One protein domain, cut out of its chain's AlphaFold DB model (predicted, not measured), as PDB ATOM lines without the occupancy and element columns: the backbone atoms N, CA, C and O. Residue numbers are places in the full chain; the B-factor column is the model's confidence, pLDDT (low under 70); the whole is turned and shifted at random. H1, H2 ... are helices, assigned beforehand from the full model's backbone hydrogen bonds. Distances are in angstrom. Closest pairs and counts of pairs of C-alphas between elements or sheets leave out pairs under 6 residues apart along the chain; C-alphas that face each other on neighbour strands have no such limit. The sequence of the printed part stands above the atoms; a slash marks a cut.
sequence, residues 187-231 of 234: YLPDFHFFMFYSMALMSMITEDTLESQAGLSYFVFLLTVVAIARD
ATOM      1  N   TYR A 187     601.654 243.553 689.657       68.19
ATOM      2  CA  TYR A 187     600.536 242.814 689.038       68.19
ATOM      3  C   TYR A 187     599.196 243.559 689.119       68.19
ATOM      4  O   TYR A 187     598.261 243.220 688.409       68.19
ATOM      5  N   LEU A 188     599.128 244.622 689.921       66.25
ATOM      6  CA  LEU A 188     597.952 245.482 690.084       66.25
ATOM      7  C   LEU A 188     597.477 246.247 688.828       66.25
ATOM      8  O   LEU A 188     596.274 246.471 688.732       66.25
ATOM      9  N   PRO A 189     598.342 246.675 687.881       70.62
ATOM     10  CA  PRO A 189     597.889 247.336 686.656       70.62
ATOM     11  C   PRO A 189     597.125 246.403 685.711       70.62
ATOM     12  O   PRO A 189     596.351 246.885 684.886       70.62
ATOM     13  N   ASP A 190     597.326 245.084 685.818       81.94
ATOM     14  CA  ASP A 190     596.518 244.121 685.078       81.94
ATOM     15  C   ASP A 190     595.140 244.009 685.741       81.94
ATOM     16  O   ASP A 190     594.989 243.490 686.851       81.94
ATOM     17  N   PHE A 191     594.122 244.518 685.047       83.62
ATOM     18  CA  PHE A 191     592.750 244.542 685.544       83.62
ATOM     19  C   PHE A 191     592.212 243.141 685.870       83.62
ATOM     20  O   PHE A 191     591.517 242.972 686.872       83.62
ATOM     21  N   HIS A 192     592.544 242.126 685.066       83.75
ATOM     22  CA  HIS A 192     592.049 240.763 685.262       83.75
ATOM     23  C   HIS A 192     592.695 240.126 686.487       83.75
ATOM     24  O   HIS A 192     591.988 239.536 687.307       83.75
ATOM     25  N   PHE A 193     594.011 240.301 686.649       85.88
ATOM     26  CA  PHE A 193     594.715 239.872 687.852       85.88
ATOM     27  C   PHE A 193     594.123 240.536 689.090       85.88
ATOM     28  O   PHE A 193     593.771 239.849 690.045       85.88
ATOM     29  N   PHE A 194     593.978 241.862 689.071       85.12
ATOM     30  CA  PHE A 194     593.458 242.612 690.208       85.12
ATOM     31  C   PHE A 194     592.048 242.158 690.603       85.12
ATOM     32  O   PHE A 194     591.790 241.904 691.782       85.12
ATOM     33  N   MET A 195     591.145 242.010 689.630       87.19
ATOM     34  CA  MET A 195     589.773 241.563 689.879       87.19
ATOM     35  C   MET A 195     589.735 240.147 690.455       87.19
ATOM     36  O   MET A 195     589.153 239.942 691.517       87.19
ATOM     37  N   PHE A 196     590.399 239.181 689.813       88.56
ATOM     38  CA  PHE A 196     590.458 237.806 690.315       88.56
ATOM     39  C   PHE A 196     591.059 237.748 691.725       88.56
ATOM     40  O   PHE A 196     590.483 237.139 692.627       88.56
ATOM     41  N   TYR A 197     592.205 238.399 691.926       89.06
ATOM     42  CA  TYR A 197     592.956 238.300 693.169       89.06
ATOM     43  C   TYR A 197     592.233 238.989 694.329       89.06
ATOM     44  O   TYR A 197     592.162 238.435 695.422       89.06
ATOM     45  N   SER A 198     591.631 240.161 694.100       88.19
ATOM     46  CA  SER A 198     590.814 240.836 695.117       88.19
ATOM     47  C   SER A 198     589.578 240.017 695.490       88.19
ATOM     48  O   SER A 198     589.307 239.846 696.677       88.19
ATOM     49  N   MET A 199     588.880 239.431 694.510       88.94
ATOM     50  CA  MET A 199     587.749 238.536 694.769       88.94
ATOM     51  C   MET A 199     588.169 237.305 695.581       88.94
ATOM     52  O   MET A 199     587.478 236.951 696.535       88.94
ATOM     53  N   ALA A 200     589.312 236.693 695.259       89.62
ATOM     54  CA  ALA A 200     589.843 235.549 696.000       89.62
ATOM     55  C   ALA A 200     590.236 235.912 697.444       89.62
ATOM     56  O   ALA A 200     589.914 235.183 698.377       89.62
ATOM     57  N   LEU A 201     590.888 237.059 697.664       90.75
ATOM     58  CA  LEU A 201     591.214 237.521 699.019       90.75
ATOM     59  C   LEU A 201     589.960 237.862 699.835       90.75
ATOM     60  O   LEU A 201     589.943 237.656 701.050       90.75
ATOM     61  N   MET A 202     588.913 238.379 699.183       90.19
ATOM     62  CA  MET A 202     587.632 238.665 699.828       90.19
ATOM     63  C   MET A 202     586.858 237.389 700.173       90.19
ATOM     64  O   MET A 202     586.271 237.330 701.251       90.19
ATOM     65  N   SER A 203     586.874 236.355 699.322       89.50
ATOM     66  CA  SER A 203     586.181 235.089 699.618       89.50
ATOM     67  C   SER A 203     586.740 234.407 700.870       89.50
ATOM     68  O   SER A 203     585.982 233.851 701.664       89.50
ATOM     69  N   MET A 204     588.050 234.543 701.098       91.12
ATOM     70  CA  MET A 204     588.761 234.028 702.276       91.12
ATOM     71  C   MET A 204     588.296 234.642 703.610       91.12
ATOM     72  O   MET A 204     588.578 234.087 704.670       91.12
ATOM     73  N   ILE A 205     587.575 235.771 703.594       88.31
ATOM     74  CA  ILE A 205     586.985 236.366 704.808       88.31
ATOM     75  C   ILE A 205     585.806 235.520 705.309       88.31
ATOM     76  O   ILE A 205     585.568 235.440 706.511       88.31
ATOM     77  N   THR A 206     585.056 234.913 704.389       83.56
ATOM     78  CA  THR A 206     583.797 234.218 704.690       83.56
ATOM     79  C   THR A 206     583.892 232.699 704.636       83.56
ATOM     80  O   THR A 206     582.962 232.023 705.076       83.56
ATOM     81  N   GLU A 207     584.964 232.166 704.051       84.06
ATOM     82  CA  GLU A 207     585.161 230.736 703.837       84.06
ATOM     83  C   GLU A 207     586.635 230.353 703.966       84.06
ATOM     84  O   GLU A 207     587.531 231.150 703.687       84.06
ATOM     85  N   ASP A 208     586.880 229.092 704.315       85.75
ATOM     86  CA  ASP A 208     588.212 228.491 704.302       85.75
ATOM     87  C   ASP A 208     588.562 228.011 702.870       85.75
ATOM     88  O   ASP A 208     588.692 226.816 702.590       85.75
ATOM     89  N   THR A 209     588.655 228.956 701.921       86.56
ATOM     90  CA  THR A 209     588.815 228.678 700.479       86.56
ATOM     91  C   THR A 209     590.019 227.777 700.166       86.56
ATOM     92  O   THR A 209     589.891 226.852 699.360       86.56
ATOM     93  N   LEU A 210     591.175 228.021 700.792       87.62
ATOM     94  CA  LEU A 210     592.428 227.309 700.496       87.62
ATOM     95  C   LEU A 210     592.542 225.957 701.210       87.62
ATOM     96  O   LEU A 210     593.379 225.145 700.828       87.62
ATOM     97  N   GLU A 211     591.696 225.704 702.209       85.56
ATOM     98  CA  GLU A 211     591.600 224.397 702.871       85.56
ATOM     99  C   GLU A 211     590.832 223.382 702.014       85.56
ATOM    100  O   GLU A 211     591.018 222.172 702.138       85.56
ATOM    101  N   SER A 212     589.959 223.862 701.122       86.12
ATOM    102  CA  SER A 212     589.228 223.002 700.196       86.12
ATOM    103  C   SER A 212     590.074 222.662 698.966       86.12
ATOM    104  O   SER A 212     590.694 223.534 698.356       86.12
ATOM    105  N   GLN A 213     590.046 221.399 698.531       87.44
ATOM    106  CA  GLN A 213     590.762 220.973 697.320       87.44
ATOM    107  C   GLN A 213     590.284 221.740 696.078       87.44
ATOM    108  O   GLN A 213     591.106 222.144 695.252       87.44
ATOM    109  N   ALA A 214     588.975 221.983 695.970       87.00
ATOM    110  CA  ALA A 214     588.388 222.713 694.854       87.00
ATOM    111  C   ALA A 214     588.831 224.185 694.843       87.00
ATOM    112  O   ALA A 214     589.275 224.682 693.808       87.00
ATOM    113  N   GLY A 215     588.767 224.866 695.993       87.31
ATOM    114  CA  GLY A 215     589.173 226.265 696.120       87.31
ATOM    115  C   GLY A 215     590.671 226.462 695.904       87.31
ATOM    116  O   GLY A 215     591.059 227.355 695.150       87.31
ATOM    117  N   LEU A 216     591.513 225.583 696.459       90.00
ATOM    118  CA  LEU A 216     592.956 225.596 696.213       90.00
ATOM    119  C   LEU A 216     593.281 225.381 694.728       90.00
ATOM    120  O   LEU A 216     594.067 226.135 694.156       90.00
ATOM    121  N   SER A 217     592.654 224.389 694.089       91.00
ATOM    122  CA  SER A 217     592.883 224.093 692.667       91.00
ATOM    123  C   SER A 217     592.481 225.267 691.780       91.00
ATOM    124  O   SER A 217     593.242 225.661 690.898       91.00
ATOM    125  N   TYR A 218     591.313 225.861 692.040       88.56
ATOM    126  CA  TYR A 218     590.827 227.037 691.323       88.56
ATOM    127  C   TYR A 218     591.764 228.239 691.492       88.56
ATOM    128  O   TYR A 218     592.144 228.873 690.506       88.56
ATOM    129  N   PHE A 219     592.184 228.517 692.731       90.50
ATOM    130  CA  PHE A 219     593.084 229.621 693.044       90.50
ATOM    131  C   PHE A 219     594.438 229.467 692.341       90.50
ATOM    132  O   PHE A 219     594.884 230.390 691.662       90.50
ATOM    133  N   VAL A 220     595.068 228.293 692.449       90.00
ATOM    134  CA  VAL A 220     596.372 228.013 691.825       90.00
ATOM    135  C   VAL A 220     596.276 228.040 690.300       90.00
ATOM    136  O   VAL A 220     597.154 228.606 689.645       90.00
ATOM    137  N   PHE A 221     595.213 227.472 689.726       89.75
ATOM    138  CA  PHE A 221     594.990 227.476 688.283       89.75
ATOM    139  C   PHE A 221     594.913 228.902 687.732       89.75
ATOM    140  O   PHE A 221     595.692 229.256 686.846       89.75
ATOM    141  N   LEU A 222     594.035 229.746 688.282       87.94
ATOM    142  CA  LEU A 222     593.874 231.119 687.800       87.94
ATOM    143  C   LEU A 222     595.097 231.989 688.081       87.94
ATOM    144  O   LEU A 222     595.497 232.765 687.214       87.94
ATOM    145  N   LEU A 223     595.740 231.812 689.237       87.25
ATOM    146  CA  LEU A 223     596.995 232.490 689.540       87.25
ATOM    147  C   LEU A 223     598.066 232.167 688.487       87.25
ATOM    148  O   LEU A 223     598.748 233.070 688.009       87.25
ATOM    149  N   THR A 224     598.177 230.896 688.091       85.94
ATOM    150  CA  THR A 224     599.151 230.436 687.093       85.94
ATOM    151  C   THR A 224     598.806 230.936 685.691       85.94
ATOM    152  O   THR A 224     599.680 231.443 684.995       85.94
ATOM    153  N   VAL A 225     597.538 230.841 685.275       85.75
ATOM    154  CA  VAL A 225     597.092 231.307 683.952       85.75
ATOM    155  C   VAL A 225     597.351 232.798 683.788       85.75
ATOM    156  O   VAL A 225     597.917 233.199 682.776       85.75
ATOM    157  N   VAL A 226     596.991 233.615 684.779       80.12
ATOM    158  CA  VAL A 226     597.209 235.064 684.696       80.12
ATOM    159  C   VAL A 226     598.700 235.401 684.763       80.12
ATOM    160  O   VAL A 226     599.152 236.285 684.043       80.12
ATOM    161  N   ALA A 227     599.488 234.671 685.559       77.12
ATOM    162  CA  ALA A 227     600.936 234.858 685.596       77.12
ATOM    163  C   ALA A 227     601.611 234.541 684.248       77.12
ATOM    164  O   ALA A 227     602.477 235.301 683.828       77.12
ATOM    165  N   ILE A 228     601.202 233.463 683.562       81.69
ATOM    166  CA  ILE A 228     601.737 233.073 682.244       81.69
ATOM    167  C   ILE A 228     601.227 233.996 681.135       81.69
ATOM    168  O   ILE A 228     602.001 234.400 680.277       81.69
ATOM    169  N   ALA A 229     599.939 234.349 681.139       76.25
ATOM    170  CA  ALA A 229     599.353 235.246 680.138       76.25
ATOM    171  C   ALA A 229     600.011 236.635 680.139       76.25
ATOM    172  O   ALA A 229     599.960 237.353 679.141       76.25
ATOM    173  N   ARG A 230     600.646 236.992 681.258       69.06
ATOM    174  CA  ARG A 230     601.417 238.213 681.441       69.06
ATOM    175  C   ARG A 230     602.902 238.079 681.075       69.06
ATOM    176  O   ARG A 230     603.624 239.052 681.250       69.06
ATOM    177  N   ASP A 231     603.375 236.936 680.577       58.66
ATOM    178  CA  ASP A 231     604.704 236.845 679.959       58.66
ATOM    179  C   ASP A 231     604.621 237.108 678.448       58.66
ATOM    180  O   ASP A 231     604.348 236.199 677.655       58.66
TER     181      ASP A 231
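Overview. This is residues 187 to 231 of the 234 residues of the protein "O-antigen ligase family protein" of Flavobacteriales bacterium (UniProt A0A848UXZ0). Two helices of nearly equal length, H1 and H2, lie side by side and run opposite ways as a helical hairpin, joined at one end by residues 207 to 212. The two ends of the printed part lie at the other end of the hairpin. The printed part has 45 residues with two named helices, H1 then H2, and no named strand; its class is all helix. It is flat, spanning 30 by 17 by 9 A, and only just compact, close to loose, with a radius of gyration of the C-alphas of 10.9 A.

Arrangement. H1, residues 191 to 206, and H2, residues 213 to 229, form a helical hairpin and stand at a shallow tilt of 18 degrees, opposite ways. They touch, H2 with residues 219 to 226 alone; the closest C-alphas, of Phe 193 and Val 226, are 6.3 A apart. In H2 every O i to N i+4 pair is within hydrogen-bond range; in H1, 10 of 12 are.

Along the chain. H1 measures 23.5 A from C-alpha 191 at (592.750, 244.542, 685.544) to C-alpha 206. H2 measures 23.9 A and ends with C-alpha 229 at (599.353, 235.246, 680.138).

Size, cuts and confidence. The C-alphas of Thr 206 and Asp 231, the two farthest apart, are 32.5 A apart. The printed part has no cut, and the link from H1 to H2 is short. In this predicted model, pLDDT is under 70 at residues 187 to 188 and 230 to 231.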